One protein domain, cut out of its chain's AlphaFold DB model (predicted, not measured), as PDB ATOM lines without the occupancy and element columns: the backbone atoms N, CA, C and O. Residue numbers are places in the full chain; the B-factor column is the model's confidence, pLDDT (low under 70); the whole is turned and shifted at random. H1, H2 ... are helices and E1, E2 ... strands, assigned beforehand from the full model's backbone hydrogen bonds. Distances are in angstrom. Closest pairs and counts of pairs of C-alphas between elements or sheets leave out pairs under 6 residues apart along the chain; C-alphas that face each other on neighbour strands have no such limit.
ATOM      1  N   LEU A  34     -11.524  33.757  22.924       61.72
ATOM      2  CA  LEU A  34     -12.262  32.494  22.970       61.72
ATOM      3  C   LEU A  34     -11.927  31.566  21.794       61.72
ATOM      4  O   LEU A  34     -12.344  30.418  21.803       61.72
ATOM      5  N   GLY A  35     -11.190  32.021  20.784       70.25
ATOM      6  CA  GLY A  35     -10.988  31.283  19.536       70.25
ATOM      7  C   GLY A  35     -12.258  31.190  18.680       70.25
ATOM      8  O   GLY A  35     -13.157  32.031  18.761       70.25
ATOM      9  N   THR A  36     -12.338  30.170  17.818       73.69
ATOM     10  CA  THR A  36     -13.471  30.007  16.889       73.69
ATOM     11  C   THR A  36     -14.686  29.434  17.615       73.69
ATOM     12  O   THR A  36     -14.625  28.316  18.124       73.69
ATOM     13  N   VAL A  37     -15.809  30.158  17.610       75.69
ATOM     14  CA  VAL A  37     -17.092  29.693  18.161       75.69
ATOM     15  C   VAL A  37     -18.150  29.678  17.062       75.69
ATOM     16  O   VAL A  37     -18.334  30.661  16.351       75.69
ATOM     17  N   SER A  38     -18.851  28.557  16.921       77.19
ATOM     18  CA  SER A  38     -19.953  28.368  15.979       77.19
ATOM     19  C   SER A  38     -21.169  27.808  16.702       77.19
ATOM     20  O   SER A  38     -21.053  26.839  17.447       77.19
ATOM     21  N   THR A  39     -22.342  28.386  16.454       77.19
ATOM     22  CA  THR A  39     -23.616  27.875  16.971       77.19
ATOM     23  C   THR A  39     -24.492  27.417  15.814       77.19
ATOM     24  O   THR A  39     -24.653  28.120  14.819       77.19
ATOM     25  N   LEU A  40     -25.035  26.214  15.956       77.62
ATOM     26  CA  LEU A  40     -25.845  25.501  14.983       77.62
ATOM     27  C   LEU A  40     -27.227  25.287  15.591       77.62
ATOM     28  O   LEU A  40     -27.342  24.743  16.684       77.62
ATOM     29  N   GLU A  41     -28.275  25.682  14.881       81.12
ATOM     30  CA  GLU A  41     -29.654  25.442  15.309       81.12
ATOM     31  C   GLU A  41     -30.187  24.202  14.592       81.12
ATOM     32  O   GLU A  41     -30.557  24.264  13.418       81.12
ATOM     33  N   LEU A  42     -30.217  23.062  15.281       80.75
ATOM     34  CA  LEU A  42     -30.741  21.821  14.718       80.75
ATOM     35  C   LEU A  42     -32.235  21.709  15.013       80.75
ATOM     36  O   LEU A  42     -32.688  21.936  16.134       80.75
ATOM     37  N   THR A  43     -33.018  21.327  14.009       83.75
ATOM     38  CA  THR A  43     -34.429  20.981  14.210       83.75
ATOM     39  C   THR A  43     -34.536  19.461  14.287       83.75
ATOM     40  O   THR A  43     -34.233  18.804  13.287       83.75
ATOM     41  N   PRO A  44     -34.941  18.883  15.435       82.56
ATOM     42  CA  PRO A  44     -35.105  17.442  15.543       82.56
ATOM     43  C   PRO A  44     -36.127  16.921  14.526       82.56
ATOM     44  O   PRO A  44     -37.129  17.596  14.254       82.56
ATOM     45  N   PRO A  45     -35.921  15.719  13.968       84.12
ATOM     46  CA  PRO A  45     -36.923  15.102  13.120       84.12
ATOM     47  C   PRO A  45     -38.211  14.813  13.874       84.12
ATOM     48  O   PRO A  45     -38.234  14.594  15.087       84.12
ATOM     49  N   ARG A  46     -39.311  14.737  13.124       83.50
ATOM     50  CA  ARG A  46     -40.609  14.368  13.684       83.50
ATOM     51  C   ARG A  46     -40.517  12.997  14.359       83.50
ATOM     52  O   ARG A  46     -40.187  12.013  13.709       83.50
ATOM     53  N   GLY A  47     -40.879  12.944  15.640       83.38
ATOM     54  CA  GLY A  47     -40.848  11.719  16.441       83.38
ATOM     55  C   GLY A  47     -39.562  11.514  17.242       83.38
ATOM     56  O   GLY A  47     -39.525  10.575  18.031       83.38
ATOM     57  N   ALA A  48     -38.557  12.385  17.095       84.56
ATOM     58  CA  ALA A  48     -37.408  12.402  17.994       84.56
ATOM     59  C   ALA A  48     -37.866  12.697  19.429       84.56
ATOM     60  O   ALA A  48     -38.663  13.607  19.655       84.56
ATOM     61  N   ARG A  49     -37.371  11.906  20.377       82.88
ATOM     62  CA  ARG A  49     -37.639  12.027  21.817       82.88
ATOM     63  C   ARG A  49     -36.361  12.259  22.610       82.88
ATOM     64  O   ARG A  49     -36.371  12.999  23.589       82.88
ATOM     65  N   THR A  50     -35.268  11.658  22.160       80.81
ATOM     66  CA  THR A  50     -33.936  11.820  22.740       80.81
ATOM     67  C   THR A  50     -32.922  12.126  21.649       80.81
ATOM     68  O   THR A  50     -33.167  11.908  20.454       80.81
ATOM     69  N   TYR A  51     -31.778  12.658  22.061       81.94
ATOM     70  CA  TYR A  51     -30.629  12.856  21.200       81.94
ATOM     71  C   TYR A  51     -29.340  12.442  21.902       81.94
ATOM     72  O   TYR A  51     -29.264  12.452  23.129       81.94
ATOM     73  N   ALA A  52     -28.326  12.130  21.102       79.94
ATOM     74  CA  ALA A  52     -26.959  11.961  21.552       79.94
ATOM     75  C   ALA A  52     -26.005  12.801  20.697       79.94
ATOM     76  O   ALA A  52     -26.240  13.018  19.506       79.94
ATOM     77  N   LEU A  53     -24.921  13.273  21.304       79.56
ATOM     78  CA  LEU A  53     -23.826  13.953  20.609       79.56
ATOM     79  C   LEU A  53     -22.583  13.080  20.603       79.56
ATOM     80  O   LEU A  53     -22.399  12.308  21.524       79.56
ATOM     81  N   SER A  54     -21.709  13.218  19.612       78.56
ATOM     82  CA  SER A  54     -20.408  12.538  19.553       78.56
ATOM     83  C   SER A  54     -19.318  13.513  19.096       78.56
ATOM     84  O   SER A  54     -19.585  14.419  18.303       78.56
ATOM     85  N   GLN A  55     -18.099  13.333  19.617       75.50
ATOM     86  CA  GLN A  55     -16.864  13.969  19.154       75.50
ATOM     87  C   GLN A  55     -15.951  12.873  18.585       75.50
ATOM     88  O   GLN A  55     -15.428  12.041  19.323       75.50
ATOM     89  N   GLY A  56     -15.719  12.893  17.275       67.44
ATOM     90  CA  GLY A  56     -14.861  11.944  16.565       67.44
ATOM     91  C   GLY A  56     -15.525  10.591  16.293       67.44
ATOM     92  O   GLY A  56     -16.746  10.496  16.216       67.44
ATOM     93  N   ILE A  57     -14.699   9.547  16.119       48.22
ATOM     94  CA  ILE A  57     -15.126   8.138  15.922       48.22
ATOM     95  C   ILE A  57     -15.526   7.483  17.266       48.22
ATOM     96  O   ILE A  57     -16.084   6.386  17.330       48.22
ATOM     97  N   GLN A  58     -15.195   8.149  18.370       46.62
ATOM     98  CA  GLN A  58     -15.539   7.700  19.708       46.62
ATOM     99  C   GLN A  58     -17.018   8.010  19.942       46.62
ATOM    100  O   GLN A  58     -17.515   9.012  19.434       46.62
ATOM    101  N   GLY A  59     -17.715   7.083  20.603       48.75
ATOM    102  CA  GLY A  59     -19.175   7.006  20.681       48.75
ATOM    103  C   GLY A  59     -19.879   8.236  21.279       48.75
ATOM    104  O   GLY A  59     -19.373   9.359  21.228       48.75
ATOM    105  N   PRO A  60     -21.098   8.072  21.805       54.31
ATOM    106  CA  PRO A  60     -21.842   9.213  22.305       54.31
ATOM    107  C   PRO A  60     -21.086   9.853  23.479       54.31
ATOM    108  O   PRO A  60     -20.647   9.187  24.411       54.31
ATOM    109  N   LEU A  61     -20.892  11.162  23.390       53.62
ATOM    110  CA  LEU A  61     -20.404  12.021  24.454       53.62
ATOM    111  C   LEU A  61     -21.441  12.232  25.541       53.62
ATOM    112  O   LEU A  61     -21.061  12.406  26.692       53.62
ATOM    113  N   GLU A  62     -22.716  12.312  25.162       63.44
ATOM    114  CA  GLU A  62     -23.799  12.573  26.101       63.44
ATOM    115  C   GLU A  62     -25.162  12.368  25.443       63.44
ATOM    116  O   GLU A  62     -25.298  12.538  24.225       63.44
ATOM    117  N   GLU A  63     -26.157  12.053  26.266       61.25
ATOM    118  CA  GLU A  63     -27.531  11.741  25.886       61.25
ATOM    119  C   GLU A  63     -28.495  12.654  26.647       61.25
ATOM    120  O   GLU A  63     -28.302  12.924  27.833       61.25
ATOM    121  N   ALA A  64     -29.547  13.133  25.987       59.94
ATOM    122  CA  ALA A  64     -30.562  13.950  26.644       59.94
ATOM    123  C   ALA A  64     -31.930  13.862  25.955       59.94
ATOM    124  O   ALA A  64     -32.056  13.569  24.764       59.94
ATOM    125  N   THR A  65     -32.976  14.151  26.726       59.41
ATOM    126  CA  THR A  65     -34.364  14.277  26.255       59.41
ATOM    127  C   THR A  65     -34.604  15.696  25.756       59.41
ATOM    128  O   THR A  65     -34.115  16.651  26.364       59.41
ATOM    129  N   GLN A  66     -35.357  15.866  24.668       62.28
ATOM    130  CA  GLN A  66     -35.564  17.190  24.084       62.28
ATOM    131  C   GLN A  66     -37.009  17.488  23.679       62.28
ATOM    132  O   GLN A  66     -37.650  16.681  23.014       62.28
ATOM    133  N   ASP A  67     -37.423  18.731  23.955       56.06
ATOM    134  CA  ASP A  67     -38.515  19.430  23.278       56.06
ATOM    135  C   ASP A  67     -37.959  20.609  22.448       56.06
ATOM    136  O   ASP A  67     -37.202  21.441  22.948       56.06
ATOM    137  N   GLY A  68     -38.351  20.723  21.175       68.75
ATOM    138  CA  GLY A  68     -38.054  21.899  20.339       68.75
ATOM    139  C   GLY A  68     -36.692  21.891  19.629       68.75
ATOM    140  O   GLY A  68     -36.130  20.838  19.358       68.75
ATOM    141  N   ARG A  69     -36.189  23.071  19.233       74.69
ATOM    142  CA  ARG A  69     -34.909  23.220  18.505       74.69
ATOM    143  C   ARG A  69     -33.716  22.946  19.421       74.69
ATOM    144  O   ARG A  69     -33.753  23.309  20.594       74.69
ATOM    145  N   LEU A  70     -32.670  22.313  18.887       78.94
ATOM    146  CA  LEU A  70     -31.427  21.998  19.591       78.94
ATOM    147  C   LEU A  70     -30.330  22.987  19.191       78.94
ATOM    148  O   LEU A  70     -29.742  22.824  18.117       78.94
ATOM    149  N   PRO A  71     -30.009  23.978  20.034       79.50
ATOM    150  CA  PRO A  71     -28.809  24.770  19.836       79.50
ATOM    151  C   PRO A  71     -27.585  23.905  20.158       79.50
ATOM    152  O   PRO A  71     -27.442  23.425  21.282       79.50
ATOM    153  N   VAL A  72     -26.688  23.728  19.192       79.94
ATOM    154  CA  VAL A  72     -25.380  23.083  19.363       79.94
ATOM    155  C   VAL A  72     -24.301  24.138  19.169       79.94
ATOM    156  O   VAL A  72     -24.117  24.665  18.077       79.94
ATOM    157  N   THR A  73     -23.573  24.462  20.232       81.69
ATOM    158  CA  THR A  73     -22.440  25.391  20.191       81.69
ATOM    159  C   THR A  73     -21.133  24.618  20.229       81.69
ATOM    160  O   THR A  73     -20.908  23.829  21.142       81.69
ATOM    161  N   VAL A  74     -20.263  24.878  19.261       80.62
ATOM    162  CA  VAL A  74     -18.918  24.318  19.160       80.62
ATOM    163  C   VAL A  74     -17.910  25.454  19.286       80.62
ATOM    164  O   VAL A  74     -17.970  26.423  18.535       80.62
ATOM    165  N   GLY A  75     -16.992  25.346  20.241       82.00
ATOM    166  CA  GLY A  75     -15.911  26.300  20.475       82.00
ATOM    167  C   GLY A  75     -14.546  25.627  20.399       82.00
ATOM    168  O   GLY A  75     -14.381  24.521  20.902       82.00
ATOM    169  N   LEU A  76     -13.567  26.296  19.797       80.25
ATOM    170  CA  LEU A  76     -12.158  25.909  19.795       80.25
ATOM    171  C   LEU A  76     -11.365  26.975  20.542       80.25
ATOM    172  O   LEU A  76     -11.016  28.001  19.968       80.25
ATOM    173  N   LEU A  77     -11.107  26.730  21.825       81.75
ATOM    174  CA  LEU A  77     -10.440  27.680  22.708       81.75
ATOM    175  C   LEU A  77      -8.921  27.463  22.686       81.75
ATOM    176  O   LEU A  77      -8.439  26.332  22.561       81.75
ATOM    177  N   GLN A  78      -8.163  28.548  22.850       73.25
ATOM    178  CA  GLN A  78      -6.701  28.483  22.951       73.25
ATOM    179  C   GLN A  78      -6.223  27.947  24.310       73.25
ATOM    180  O   GLN A  78      -5.149  27.359  24.388       73.25
ATOM    181  N   ASP A  79      -7.040  28.113  25.349       72.12
ATOM    182  CA  ASP A  79      -6.685  27.801  26.728       72.12
ATOM    183  C   ASP A  79      -7.276  26.472  27.217       72.12
ATOM    184  O   ASP A  79      -8.322  25.998  26.764       72.12
ATOM    185  N   GLY A  80      -6.635  25.899  28.237       74.31
ATOM    186  CA  GLY A  80      -7.127  24.716  28.948       74.31
ATOM    187  C   GLY A  80      -6.602  23.376  28.430       74.31
ATOM    188  O   GLY A  80      -7.005  22.347  28.965       74.31
ATOM    189  N   CYS A  81      -5.692  23.387  27.454       80.75
ATOM    190  CA  CYS A  81      -4.914  22.228  27.007       80.75
ATOM    191  C   CYS A  81      -3.406  22.531  27.078       80.75
ATOM    192  O   CYS A  81      -3.013  23.678  27.299       80.75
ATOM    193  N   THR A  82      -2.549  21.516  26.956       79.94
ATOM    194  CA  THR A  82      -1.088  21.684  27.050       79.94
ATOM    195  C   THR A  82      -0.446  21.881  25.674       79.94
ATOM    196  O   THR A  82      -0.922  21.382  24.656       79.94
ATOM    197  N   GLY A  83       0.676  22.605  25.631       79.56
ATOM    198  CA  GLY A  83       1.461  22.776  24.406       79.56
ATOM    199  C   GLY A  83       0.707  23.530  23.307       79.56
ATOM    200  O   GLY A  83       0.254  24.648  23.525       79.56
ATOM    201  N   THR A  84       0.618  22.931  22.117       73.62
ATOM    202  CA  THR A  84      -0.053  23.512  20.940       73.62
ATOM    203  C   THR A  84      -1.507  23.066  20.793       73.62
ATOM    204  O   THR A  84      -2.133  23.358  19.780       73.62
ATOM    205  N   GLN A  85      -2.047  22.336  21.768       83.00
ATOM    206  CA  GLN A  85      -3.405  21.815  21.698       83.00
ATOM    207  C   GLN A  85      -4.450  22.924  21.786       83.00
ATOM    208  O   GLN A  85      -4.267  23.941  22.455       83.00
ATOM    209  N   ARG A  86      -5.593  22.686  21.149       81.94
ATOM    210  CA  ARG A  86      -6.786  23.523  21.272       81.94
ATOM    211  C   ARG A  86      -7.850  22.771  22.047       81.94
ATOM    212  O   ARG A  86      -8.063  21.577  21.832       81.94
ATOM    213  N   ARG A  87      -8.552  23.480  22.926       84.81
ATOM    214  CA  ARG A  87      -9.671  22.912  23.668       84.81
ATOM    215  C   ARG A  87     -10.933  22.988  22.824       84.81
ATOM    216  O   ARG A  87     -11.507  24.060  22.658       84.81
ATOM    217  N   LEU A  88     -11.384  21.846  22.327       84.19
ATOM    218  CA  LEU A  88     -12.697  21.701  21.722       84.19
ATOM    219  C   LEU A  88     -13.746  21.621  22.830       84.19
ATOM    220  O   LEU A  88     -13.661  20.779  23.717       84.19
ATOM    221  N   VAL A  89     -14.744  22.494  22.778       83.31
ATOM    222  CA  VAL A  89     -15.892  22.507  23.682       83.31
ATOM    223  C   VAL A  89     -17.152  22.372  22.845       83.31
ATOM    224  O   VAL A  89     -17.362  23.147  21.918       83.31
ATOM    225  N   VAL A  90     -18.008  21.411  23.177       81.19
ATOM    226  CA  VAL A  90     -19.321  21.238  22.549       81.19
ATOM    227  C   VAL A  90     -20.388  21.367  23.622       81.19
ATOM    228  O   VAL A  90     -20.286  20.740  24.674       81.19
ATOM    229  N   ARG A  91     -21.404  22.191  23.370       79.94
ATOM    230  CA  ARG A  91     -22.553  22.388  24.257       79.94
ATOM    231  C   ARG A  91     -23.852  22.226  23.497       79.94
ATOM    232  O   ARG A  91     -23.999  22.831  22.440       79.94
ATOM    233  N   ALA A  92     -24.804  21.498  24.062       77.88
ATOM    234  CA  ALA A  92     -26.169  21.454  23.547       77.88
ATOM    235  C   ALA A  92     -27.156  21.136  24.660       77.88
ATOM    236  O   ALA A  92     -26.806  20.411  25.575       77.88
ATOM    237  N   GLY A  93     -28.365  21.700  24.609       70.81
ATOM    238  CA  GLY A  93     -29.466  21.326  25.511       70.81
ATOM    239  C   GLY A  93     -29.144  21.280  27.016       70.81
ATOM    240  O   GLY A  93     -29.734  20.479  27.729       70.81
ATOM    241  N   GLY A  94     -28.220  22.121  27.505       68.00
ATOM    242  CA  GLY A  94     -27.786  22.163  28.917       68.00
ATOM    243  C   GLY A  94     -26.560  21.301  29.251       68.00
ATOM    244  O   GLY A  94     -25.966  21.460  30.312       68.00
ATOM    245  N   THR A  95     -26.144  20.466  28.311       67.56
ATOM    246  CA  THR A  95     -25.027  19.528  28.369       67.56
ATOM    247  C   THR A  95     -23.742  20.156  27.815       67.56
ATOM    248  O   THR A  95     -23.792  21.016  26.924       67.56
ATOM    249  N   SER A  96     -22.571  19.745  28.322       74.69
ATOM    250  CA  SER A  96     -21.275  20.203  27.806       74.69
ATOM    251  C   SER A  96     -20.184  19.137  27.855       74.69
ATOM    252  O   SER A  96     -19.865  18.635  28.928       74.69
ATOM    253  N   SER A  97     -19.510  18.923  26.727       77.12
ATOM    254  CA  SER A  97     -18.311  18.090  26.615       77.12
ATOM    255  C   SER A  97     -17.104  18.933  26.203       77.12
ATOM    256  O   SER A  97     -17.239  19.925  25.478       77.12
ATOM    257  N   SER A  98     -15.906  18.550  26.649       80.44
ATOM    258  CA  SER A  98     -14.671  19.155  26.158       80.44
ATOM    259  C   SER A  98     -13.533  18.158  26.011       80.44
ATOM    260  O   SER A  98     -13.327  17.333  26.896       80.44
ATOM    261  N   SER A  99     -12.756  18.307  24.943       81.88
ATOM    262  CA  SER A  99     -11.578  17.498  24.632       81.88
ATOM    263  C   SER A  99     -10.424  18.382  24.156       81.88
ATOM    264  O   SER A  99     -10.629  19.510  23.700       81.88
ATOM    265  N   CYS A 100      -9.194  17.891  24.299       84.12
ATOM    266  CA  CYS A 100      -8.011  18.547  23.751       84.12
ATOM    267  C   CYS A 100      -7.684  17.938  22.394       84.12
ATOM    268  O   CYS A 100      -7.519  16.724  22.285       84.12
ATOM    269  N   LEU A 101      -7.605  18.786  21.372       80.94
ATOM    270  CA  LEU A 101      -7.238  18.395  20.020       80.94
ATOM    271  C   LEU A 101      -5.842  18.907  19.692       80.94
ATOM    272  O   LEU A 101      -5.540  20.087  19.894       80.94
ATOM    273  N   ASP A 102      -5.018  18.031  19.127       79.88
ATOM    274  CA  ASP A 102      -3.759  18.417  18.498       79.88
ATOM    275  C   ASP A 102      -4.066  19.150  17.188       79.88
ATOM    276  O   ASP A 102      -4.182  18.555  16.116       79.88
ATOM    277  N   LEU A 103      -4.245  20.466  17.292       74.44
ATOM    278  CA  LEU A 103      -4.464  21.350  16.155       74.44
ATOM    279  C   LEU A 103      -3.240  22.251  15.958       74.44
ATOM    280  O   LEU A 103      -2.772  22.860  16.920       74.44
ATOM    281  N   PRO A 104      -2.714  22.374  14.728       69.06
ATOM    282  CA  PRO A 104      -1.703  23.371  14.428       69.06
ATOM    283  C   PRO A 104      -2.240  24.791  14.662       69.06
ATOM    284  O   PRO A 104      -3.443  25.023  14.810       69.06
ATOM    285  N   SER A 105      -1.334  25.774  14.666       65.38
ATOM    286  CA  SER A 105      -1.690  27.196  14.799       65.38
ATOM    287  C   SER A 105      -2.672  27.667  13.725       65.38
ATOM    288  O   SER A 105      -3.461  28.573  13.974       65.38
ATOM    289  N   ALA A 106      -2.655  27.021  12.561       68.25
ATOM    290  CA  ALA A 106      -3.722  27.093  11.587       68.25
ATOM    291  C   ALA A 106      -4.571  25.815  11.667       68.25
ATOM    292  O   ALA A 106      -4.047  24.702  11.736       68.25
ATOM    293  N   TYR A 107      -5.891  25.980  11.615       70.75
ATOM    294  CA  TYR A 107      -6.853  24.893  11.471       70.75
ATOM    295  C   TYR A 107      -8.046  25.366  10.644       70.75
ATOM    296  O   TYR A 107      -8.291  26.567  10.498       70.75
ATOM    297  N   GLY A 108      -8.766  24.406  10.082       69.38
ATOM    298  CA  GLY A 108      -9.955  24.630   9.289       69.38
ATOM    299  C   GLY A 108     -11.184  24.177  10.052       69.38
ATOM    300  O   GLY A 108     -11.150  23.181  10.776       69.38
ATOM    301  N   THR A 109     -12.278  24.904   9.893       71.31
ATOM    302  CA  THR A 109     -13.570  24.521  10.452       71.31
ATOM    303  C   THR A 109     -14.629  24.577   9.373       71.31
ATOM    304  O   THR A 109     -14.556  25.340   8.409       71.31
ATOM    305  N   THR A 110     -15.623  23.708   9.473       71.75
ATOM    306  CA  THR A 110     -16.779  23.742   8.586       71.75
ATOM    307  C   THR A 110     -17.997  23.277   9.351       71.75
ATOM    308  O   THR A 110     -18.067  22.143   9.814       71.75
ATOM    309  N   ALA A 111     -18.977  24.170   9.463       66.50
ATOM    310  CA  ALA A 111     -20.331  23.772   9.793       66.50
ATOM    311  C   ALA A 111     -20.861  22.925   8.633       66.50
ATOM    312  O   ALA A 111     -21.048  23.427   7.525       66.50
ATOM    313  N   SER A 112     -21.064  21.636   8.887       63.62
ATOM    314  CA  SER A 112     -21.700  20.723   7.946       63.62
ATOM    315  C   SER A 112     -23.156  20.593   8.355       63.62
ATOM    316  O   SER A 112     -23.584  19.566   8.863       63.62
ATOM    317  N   LEU A 113     -23.924  21.666   8.195       57.09
ATOM    318  CA  LEU A 113     -25.368  21.527   8.288       57.09
ATOM    319  C   LEU A 113     -25.849  20.831   7.011       57.09
ATOM    320  O   LEU A 113     -25.428  21.236   5.921       57.09
ATOM    321  N   PRO A 114     -26.763  19.846   7.100       51.72
ATOM    322  CA  PRO A 114     -27.618  19.566   5.961       51.72
ATOM    323  C   PRO A 114     -28.226  20.893   5.483       51.72
ATOM    324  O   PRO A 114     -28.442  21.793   6.308       51.72
ATOM    325  N   PRO A 115     -28.519  21.047   4.182       53.59
ATOM    326  CA  PRO A 115     -29.303  22.179   3.704       53.59
ATOM    327  C   PRO A 115     -30.495  22.391   4.644       53.59
ATOM    328  O   PRO A 115     -31.110  21.410   5.054       53.59
ATOM    329  N   ALA A 116     -30.816  23.639   5.001       50.78
ATOM    330  CA  ALA A 116     -31.817  23.960   6.032       50.78
ATOM    331  C   ALA A 116     -33.208  23.318   5.803       50.78
ATOM    332  O   ALA A 116     -34.042  23.292   6.704       50.78
ATOM    333  N   GLU A 117     -33.451  22.799   4.599       49.78
ATOM    334  CA  GLU A 117     -34.675  22.133   4.159       49.78
ATOM    335  C   GLU A 117     -34.650  20.601   4.315       49.78
ATOM    336  O   GLU A 117     -35.688  19.952   4.184       49.78
ATOM    337  N   GLN A 118     -33.497  19.992   4.603       63.31
ATOM    338  CA  GLN A 118     -33.377  18.546   4.747       63.31
ATOM    339  C   GLN A 118     -33.581  18.136   6.205       63.31
ATOM    340  O   GLN A 118     -32.780  18.447   7.087       63.31
ATOM    341  N   ALA A 119     -34.669  17.406   6.456       70.88
ATOM    342  CA  ALA A 119     -34.922  16.819   7.763       70.88
ATOM    343  C   ALA A 119     -33.793  15.846   8.135       70.88
ATOM    344  O   ALA A 119     -33.412  14.982   7.339       70.88
ATOM    345  N   LEU A 120     -33.282  15.974   9.360       81.25
ATOM    346  CA  LEU A 120     -32.303  15.040   9.907       81.25
ATOM    347  C   LEU A 120     -32.935  13.642  10.032       81.25
ATOM    348  O   LEU A 120     -34.096  13.539  10.413       81.25
ATOM    349  N   PRO A 121     -32.233  12.549   9.708       83.81
ATOM    350  CA  PRO A 121     -32.753  11.203   9.927       83.81
ATOM    351  C   PRO A 121     -32.876  10.866  11.420       83.81
ATOM    352  O   PRO A 121     -32.056  11.275  12.241       83.81
ATOM    353  N   LEU A 122     -33.885  10.058  11.752       85.31
ATOM    354  CA  LEU A 122     -33.927   9.322  13.016       85.31
ATOM    355  C   LEU A 122     -32.971   8.128  12.958       85.31
ATOM    356  O   LEU A 122     -32.751   7.544  11.897       85.31
ATOM    357  N   ASN A 123     -32.468   7.739  14.122       82.56
ATOM    358  CA  ASN A 123     -31.654   6.558  14.364       82.56
ATOM    359  C   ASN A 123     -30.387   6.456  13.499       82.56
ATOM    360  O   ASN A 123     -29.967   5.369  13.100       82.56
ATOM    361  N   ARG A 124     -29.771   7.603  13.195       81.69
ATOM    362  CA  ARG A 124     -28.537   7.689  12.411       81.69
ATOM    363  C   ARG A 124     -27.664   8.838  12.905       81.69
ATOM    364  O   ARG A 124     -28.176   9.910  13.217       81.69
ATOM    365  N   TRP A 125     -26.349   8.619  12.925       79.38
ATOM    366  CA  TRP A 125     -25.377   9.686  13.155       79.38
ATOM    367  C   TRP A 125     -25.310  10.624  11.957       79.38
ATOM    368  O   TRP A 125     -25.129  10.181  10.821       79.38
ATOM    369  N   VAL A 126     -25.413  11.919  12.230       80.38
ATOM    370  CA  VAL A 126     -25.274  12.978  11.234       80.38
ATOM    371  C   VAL A 126     -24.158  13.916  11.674       80.38
ATOM    372  O   VAL A 126     -24.273  14.503  12.754       80.38
ATOM    373  N   PRO A 127     -23.092  14.089  10.875       79.94
ATOM    374  CA  PRO A 127     -22.082  15.095  11.159       79.94
ATOM    375  C   PRO A 127     -22.686  16.489  10.969       79.94
ATOM    376  O   PRO A 127     -23.247  16.792   9.921       79.94
ATOM    377  N   VAL A 128     -22.570  17.335  11.991       80.50
ATOM    378  CA  VAL A 128     -23.088  18.715  12.000       80.50
ATOM    379  C   VAL A 128     -21.974  19.759  11.997       80.50
ATOM    380  O   VAL A 128     -22.180  20.917  11.634       80.50
ATOM    381  N   TYR A 129     -20.762  19.353  12.374       80.62
ATOM    382  CA  TYR A 129     -19.580  20.205  12.379       80.62
ATOM    383  C   TYR A 129     -18.326  19.368  12.138       80.62
ATOM    384  O   TYR A 129     -18.223  18.246  12.627       80.62
ATOM    385  N   ALA A 130     -17.366  19.922  11.412       79.94
ATOM    386  CA  ALA A 130     -16.071  19.311  11.163       79.94
ATOM    387  C   ALA A 130     -14.954  20.287  11.539       79.94
ATOM    388  O   ALA A 130     -15.002  21.476  11.209       79.94
ATOM    389  N   VAL A 131     -13.939  19.761  12.215       78.69
ATOM    390  CA  VAL A 131     -12.678  20.445  12.495       78.69
ATOM    391  C   VAL A 131     -11.567  19.658  11.835       78.69
ATOM    392  O   VAL A 131     -11.488  18.442  11.997       78.69
ATOM    393  N   GLN A 132     -10.695  20.350  11.119       75.62
ATOM    394  CA  GLN A 132      -9.559  19.739  10.456       75.62
ATOM    395  C   GLN A 132      -8.270  20.480  10.836       75.62
ATOM    396  O   GLN A 132      -8.230  21.711  10.736       75.62
ATOM    397  N   PRO A 133      -7.189  19.776  11.216       66.75
ATOM    398  CA  PRO A 133      -5.849  20.356  11.201       66.75
ATOM    399  C   PRO A 133      -5.557  20.906   9.797       66.75
ATOM    400  O   PRO A 133      -5.668  20.156   8.826       66.75
ATOM    401  N   THR A 134      -5.215  22.190   9.628       60.97
ATOM    402  CA  THR A 134      -4.835  22.646   8.282       60.97
ATOM    403  C   THR A 134      -3.405  22.249   7.967       60.97
ATOM    404  O   THR A 134      -2.500  22.288   8.799       60.97
ATOM    405  N   VAL A 135      -3.208  21.901   6.701       53.47
ATOM    406  CA  VAL A 135      -1.895  21.767   6.073       53.47
ATOM    407  C   VAL A 135      -1.211  23.153   6.046       53.47
ATOM    408  O   VAL A 135      -1.915  24.163   5.910       53.47
ATOM    409  N   PRO A 136       0.131  23.246   6.168       48.66
ATOM    410  CA  PRO A 136       0.854  24.520   6.147       48.66
ATOM    411  C   PRO A 136       0.456  25.438   4.978       48.66
ATOM    412  O   PRO A 136       0.351  24.989   3.838       48.66
ATOM    413  N   GLY A 137       0.265  26.735   5.260       50.78
ATOM    414  CA  GLY A 137      -0.070  27.758   4.254       50.78
ATOM    415  C   GLY A 137      -1.530  28.231   4.233       50.78
ATOM    416  O   GLY A 137      -1.922  28.928   3.300       50.78
ATOM    417  N   ARG A 138      -2.342  27.883   5.240       56.81
ATOM    418  CA  ARG A 138      -3.739  28.340   5.377       56.81
ATOM    419  C   ARG A 138      -3.957  29.217   6.605       56.81
ATOM    420  O   ARG A 138      -3.211  29.121   7.573       56.81
ATOM    421  N   THR A 139      -4.993  30.050   6.559       58.00
ATOM    422  CA  THR A 139      -5.421  30.923   7.663       58.00
ATOM    423  C   THR A 139      -6.302  30.180   8.671       58.00
ATOM    424  O   THR A 139      -6.974  29.207   8.324       58.00
ATOM    425  N   GLU A 140      -6.309  30.629   9.924       58.19
ATOM    426  CA  GLU A 140      -7.196  30.110  10.974       58.19
ATOM    427  C   GLU A 140      -8.676  30.233  10.567       58.19
ATOM    428  O   GLU A 140      -9.077  31.231   9.968       58.19
ATOM    429  N   GLY A 141      -9.477  29.197  10.841       57.66
ATOM    430  CA  GLY A 141     -10.913  29.188  10.537       57.66
ATOM    431  C   GLY A 141     -11.248  29.055   9.047       57.66
ATOM    432  O   GLY A 141     -12.386  29.288   8.646       57.66
ATOM    433  N   SER A 142     -10.273  28.681   8.207       64.38
ATOM    434  CA  SER A 142     -10.521  28.391   6.788       64.38
ATOM    435  C   SER A 142     -11.531  27.251   6.623       64.38
ATOM    436  O   SER A 142     -11.577  26.335   7.440       64.38
ATOM    437  N   ARG A 143     -12.284  27.238   5.515       66.50
ATOM    438  CA  ARG A 143     -13.128  26.085   5.166       66.50
ATOM    439  C   ARG A 143     -12.280  24.803   5.081       66.50
ATOM    440  O   ARG A 143     -11.166  24.832   4.551       66.50
ATOM    441  N   VAL A 144     -12.820  23.690   5.573       62.44
ATOM    442  CA  VAL A 144     -12.268  22.338   5.389       62.44
ATOM    443  C   VAL A 144     -12.317  22.020   3.893       62.44
ATOM    444  O   VAL A 144     -13.353  22.212   3.255       62.44
ATOM    445  N   THR A 145     -11.194  21.603   3.305       61.19
ATOM    446  CA  THR A 145     -11.142  21.234   1.874       61.19
ATOM    447  C   THR A 145     -10.369  19.940   1.614       61.19
ATOM    448  O   THR A 145      -9.992  19.697   0.472       61.19
ATOM    449  N   ASP A 146      -9.975  19.214   2.654       64.06
ATOM    450  CA  ASP A 146      -9.406  17.877   2.487       64.06
ATOM    451  C   ASP A 146     -10.558  16.906   2.346       64.06
ATOM    452  O   ASP A 146     -11.413  16.902   3.216       64.06
ATOM    453  N   ASP A 147     -10.583  16.123   1.278       62.09
ATOM    454  CA  ASP A 147     -11.674  15.199   0.990       62.09
ATOM    455  C   ASP A 147     -11.562  13.878   1.778       62.09
ATOM    456  O   ASP A 147     -12.455  13.036   1.671       62.09
ATOM    457  N   ASP A 148     -10.493  13.673   2.567       64.75
ATOM    458  CA  ASP A 148     -10.336  12.507   3.441       64.75
ATOM    459  C   ASP A 148     -10.865  12.783   4.864       64.75
ATOM    460  O   ASP A 148     -10.194  13.427   5.684       64.75
ATOM    461  N   PRO A 149     -12.052  12.260   5.218       62.41
ATOM    462  CA  PRO A 149     -12.642  12.491   6.526       62.41
ATOM    463  C   PRO A 149     -11.918  11.743   7.660       62.41
ATOM    464  O   PRO A 149     -12.222  11.983   8.828       62.41
ATOM    465  N   ALA A 150     -10.936  10.879   7.362       66.00
ATOM    466  CA  ALA A 150     -10.072  10.276   8.378       66.00
ATOM    467  C   ALA A 150      -9.207  11.313   9.119       66.00
ATOM    468  O   ALA A 150      -8.784  11.067  10.249       66.00
ATOM    469  N   HIS A 151      -8.970  12.483   8.519       69.25
ATOM    470  CA  HIS A 151      -8.223  13.581   9.142       69.25
ATOM    471  C   HIS A 151      -9.113  14.574   9.895       69.25
ATOM    472  O   HIS A 151      -8.639  15.620  10.345       69.25
ATOM    473  N   TRP A 152     -10.412  14.295   9.997       76.19
ATOM    474  CA  TRP A 152     -11.373  15.227  10.561       76.19
ATOM    475  C   TRP A 152     -11.754  14.820  11.982       76.19
ATOM    476  O   TRP A 152     -11.987  13.654  12.295       76.19
ATOM    477  N   THR A 153     -11.908  15.817  12.846       79.38
ATOM    478  CA  THR A 153     -12.690  15.675  14.072       79.38
ATOM    479  C   THR A 153     -14.124  16.094  13.781       79.38
ATOM    480  O   THR A 153     -14.406  17.269  13.539       79.38
ATOM    481  N   LEU A 154     -15.030  15.120  13.786       80.19
ATOM    482  CA  LEU A 154     -16.451  15.327  13.525       80.19
ATOM    483  C   LEU A 154     -17.224  15.547  14.820       80.19
ATOM    484  O   LEU A 154     -17.065  14.793  15.774       80.19
ATOM    485  N   ILE A 155     -18.114  16.531  14.827       82.00
ATOM    486  CA  ILE A 155     -19.207  16.599  15.792       82.00
ATOM    487  C   ILE A 155     -20.430  16.027  15.113       82.00
ATOM    488  O   ILE A 155     -20.863  16.552  14.085       82.00
ATOM    489  N   SER A 156     -20.981  14.969  15.691       81.81
ATOM    490  CA  SER A 156     -22.164  14.307  15.152       81.81
ATOM    491  C   SER A 156     -23.318  14.353  16.140       81.81
ATOM    492  O   SER A 156     -23.107  14.371  17.351       81.81
ATOM    493  N   VAL A 157     -24.536  14.358  15.609       82.25
ATOM    494  CA  VAL A 157     -25.779  14.227  16.370       82.25
ATOM    495  C   VAL A 157     -26.501  12.947  15.964       82.25
ATOM    496  O   VAL A 157     -26.474  12.554  14.797       82.25
ATOM    497  N   TYR A 158     -27.154  12.308  16.920       83.12
ATOM    498  CA  TYR A 158     -28.045  11.175  16.723       83.12
ATOM    499  C   TYR A 158     -29.387  11.521  17.355       83.12
ATOM    500  O   TYR A 158     -29.419  11.899  18.518       83.12
ATOM    501  N   PHE A 159     -30.488  11.392  16.618       85.88
ATOM    502  CA  PHE A 159     -31.838  11.554  17.168       85.88
ATOM    503  C   PHE A 159     -32.529  10.200  17.252       85.88
ATOM    504  O   PHE A 159     -32.507   9.452  16.277       85.88
ATOM    505  N   SER A 160     -33.184   9.905  18.371       83.81
ATOM    506  CA  SER A 160     -33.872   8.632  18.595       83.81
ATOM    507  C   SER A 160     -35.343   8.816  18.912       83.81
ATOM    508  O   SER A 160     -35.755   9.828  19.479       83.81
ATOM    509  N   THR A 161     -36.136   7.802  18.583       85.56
ATOM    510  CA  THR A 161     -37.519   7.665  19.056       85.56
ATOM    511  C   THR A 161     -37.606   7.085  20.464       85.56
ATOM    512  O   THR A 161     -38.674   7.158  21.069       85.56
ATOM    513  N   GLU A 162     -36.520   6.499  20.969       81.88
ATOM    514  CA  GLU A 162     -36.459   5.926  22.312       81.88
ATOM    515  C   GLU A 162     -36.468   7.024  23.376       81.88
ATOM    516  O   GLU A 162     -35.920   8.110  23.183       81.88
ATOM    517  N   THR A 163     -37.124   6.752  24.501       73.25
ATOM    518  CA  THR A 163     -37.207   7.683  25.638       73.25
ATOM    519  C   THR A 163     -36.127   7.455  26.677       73.25
ATOM    520  O   THR A 163     -35.884   8.350  27.480       73.25
ATOM    521  N   ASP A 164     -35.546   6.257  26.694       68.31
ATOM    522  CA  ASP A 164     -34.466   5.910  27.602       68.31
ATOM    523  C   ASP A 164     -33.131   6.279  26.941       68.31
ATOM    524  O   ASP A 164     -32.768   5.643  25.944       68.31
ATOM    525  N   PRO A 165     -32.437   7.325  27.422       61.12
ATOM    526  CA  PRO A 165     -31.129   7.686  26.903       61.12
ATOM    527  C   PRO A 165     -30.143   6.523  27.067       61.12
ATOM    528  O   PRO A 165     -29.490   6.183  26.092       61.12
ATOM    529  N   GLU A 166     -30.156   5.799  28.193       60.06
ATOM    530  CA  GLU A 166     -29.195   4.714  28.467       60.06
ATOM    531  C   GLU A 166     -29.399   3.483  27.563       60.06
ATOM    532  O   GLU A 166     -28.508   2.643  27.411       60.06
ATOM    533  N   ALA A 167     -30.574   3.367  26.933       57.31
ATOM    534  CA  ALA A 167     -30.859   2.349  25.924       57.31
ATOM    535  C   ALA A 167     -30.271   2.698  24.544       57.31
ATOM    536  O   ALA A 167     -30.266   1.855  23.636       57.31
ATOM    537  N   LEU A 168     -29.764   3.922  24.363       63.12
ATOM    538  CA  LEU A 168     -29.030   4.321  23.177       63.12
ATOM    539  C   LEU A 168     -27.664   3.630  23.217       63.12
ATOM    540  O   LEU A 168     -26.702   4.092  23.809       63.12
ATOM    541  N   ASN A 169     -27.555   2.519  22.498       58.59
ATOM    542  CA  ASN A 169     -26.270   1.946  22.106       58.59
ATOM    543  C   ASN A 169     -26.013   2.315  20.637       58.59
ATOM    544  O   ASN A 169     -26.074   1.442  19.761       58.59
ATOM    545  N   PRO A 170     -25.840   3.611  20.298       56.75
ATOM    546  CA  PRO A 170     -25.662   3.982  18.912       56.75
ATOM    547  C   PRO A 170     -24.350   3.344  18.429       56.75
ATOM    548  O   PRO A 170     -23.337   3.410  19.136       56.75
ATOM    549  N   PRO A 171     -24.331   2.704  17.247       53.22
ATOM    550  CA  PRO A 171     -23.096   2.156  16.703       53.22
ATOM    551  C   PRO A 171     -22.045   3.270  16.631       53.22
ATOM    552  O   PRO A 171     -22.389   4.431  16.389       53.22
ATOM    553  N   ALA A 172     -20.774   2.926  16.869       50.88
ATOM    554  CA  ALA A 172     -19.668   3.877  16.796       50.88
ATOM    555  C   ALA A 172     -19.748   4.707  15.501       50.88
ATOM    556  O   ALA A 172     -20.170   4.216  14.450       50.88
ATOM    557  N   SER A 173     -19.356   5.975  15.573       52.50
ATOM    558  CA  SER A 173     -19.594   7.009  14.556       52.50
ATOM    559  C   SER A 173     -18.859   6.804  13.222       52.50
ATOM    560  O   SER A 173     -18.881   7.689  12.372       52.50
ATOM    561  N   SER A 174     -18.294   5.622  12.952       47.59
ATOM    562  CA  SER A 174     -17.835   5.244  11.609       47.59
ATOM    563  C   SER A 174     -18.962   5.315  10.566       47.59
ATOM    564  O   SER A 174     -18.700   5.670   9.422       47.59
ATOM    565  N   ALA A 175     -20.224   5.101  10.965       48.97
ATOM    566  CA  ALA A 175     -21.394   5.284  10.098       48.97
ATOM    567  C   ALA A 175     -21.687   6.759   9.726       48.97
ATOM    568  O   ALA A 175     -22.441   7.017   8.786       48.97
ATOM    569  N   ALA A 176     -21.108   7.736  10.439       48.41
ATOM    570  CA  ALA A 176     -21.231   9.159  10.100       48.41
ATOM    571  C   ALA A 176     -20.456   9.512   8.816       48.41
ATOM    572  O   ALA A 176     -20.829  10.445   8.106       48.41
ATOM    573  N   LEU A 177     -19.418   8.734   8.482       49.50
ATOM    574  CA  LEU A 177     -18.607   8.918   7.274       49.50
ATOM    575  C   LEU A 177     -19.383   8.575   5.996       49.50
ATOM    576  O   LEU A 177     -19.189   9.230   4.975       49.50
ATOM    577  N   ASP A 178     -20.316   7.620   6.062       51.53
ATOM    578  CA  ASP A 178     -21.194   7.262   4.938       51.53
ATOM    579  C   ASP A 178     -22.198   8.369   4.583       51.53
ATOM    580  O   ASP A 178     -22.893   8.270   3.579       51.53
ATOM    581  N   TRP A 179     -22.341   9.403   5.417       45.69
ATOM    582  CA  TRP A 179     -23.168  10.572   5.102       45.69
ATOM    583  C   TRP A 179     -22.389  11.665   4.352       45.69
ATOM    584  O   TRP A 179     -22.997  12.552   3.764       45.69
ATOM    585  N   LEU A 180     -21.053  11.603   4.366       47.09
ATOM    586  CA  LEU A 180     -20.172  12.549   3.670       47.09
ATOM    587  C   LEU A 180     -19.790  12.089   2.250       47.09
ATOM    588  O   LEU A 180     -19.148  12.852   1.531       47.09
TER     589      LEU A 180
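Overview. This is residues 34 to 180 of the 181 residues of an uncharacterized protein of Deinococcus sp. SDU3-2 (UniProt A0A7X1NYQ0). Two antiparallel sheets lie face to face as a sandwich, their strands running nearly along one another, and one short helix, H1, packs across the outside of the larger sheet. The larger sheet, E3 E2 E9 E8 E7, curls by 68 degrees across its width; the smaller is E1 E4 E5 E6. The printed part has 147 residues, with nine named strands, E1 to E9, then H1. The class is mostly strand, though the named elements hold only 70 residues, under half. The whole is compact, with a radius of gyration of the C-alphas of 15.0 A, and elongated, spanning 45 by 29 by 24 A.

Along the chain. E1, residues 36 to 42, begins at C-alpha 36 (-13.471, 30.007, 16.889) and is 19.2 A long. E2 is residues 50 to 55, and E3 residues 60 to 65. E4, residues 70 to 77, measures 22.0 A; E5, residues 86 to 92, 19.6 A; E6, residues 95 to 101, 19.7 A. E7 is residues 107 to 111. E8, residues 125 to 133, is the longest strand by residues, 22.3 A, and bends by 67 degrees at residue 128. E9, residues 153 to 160, measures 22.8 A. H1, residues 173 to 179, is 10.7 A long and ends at C-alpha 179 (-23.168, 10.572, 5.102).

Arrangement. In the twisted sheet E1 E4 E5 E6, E1 and E4 are antiparallel neighbours, with N 38 and O 74 within hydrogen-bond range at 2.8 A. E4 E5 E6 is a meander, each strand the antiparallel neighbour of the one before; N 75 and O 89 are 2.8 A apart, N 90 and O 97 2.8 A. The other sheet, also twisted, has the hairpin E2 and E3, with N 51 and O 64 at 2.9 A, and the meander E7 E8 E9, with N 110 and O 130 at 2.9 A and N 131 and O 153 at 2.9 A. E2 and E9 are antiparallel, N 52 and O 158 at 2.8 A. The sheets' facing parts are 8.5 A centre to centre, their best planes 13 degrees apart. The closest C-alphas of edge strands E3 and E6 are those of Leu 61 and Ser 97, 6.8 A. H1 is on the larger sheet at a height of 8.5 A, only just over E8, with 3 of its 7 C-alphas falling on that strand, and across the strands at 85 degrees to E8 on the local plane. The closest C-alphas of H1 and E8 are those of Ala 176 and Trp 125, 5.2 A. In H1, 0 of 3 O i to N i+4 pairs are within hydrogen-bond range, but 3 of 4 O i to N i+3 pairs are.

Size, cuts and confidence. The C-alphas farthest apart, of Gly 137 and Thr 163, are 47.3 A apart. The printed part has no cut. The long links are E7 to E8, E8 to E9 and E9 to H1. Mean pLDDT of the printed part is 70.4, with residues 56 to 68, 133 to 151 and 164 to 180 among those under 70.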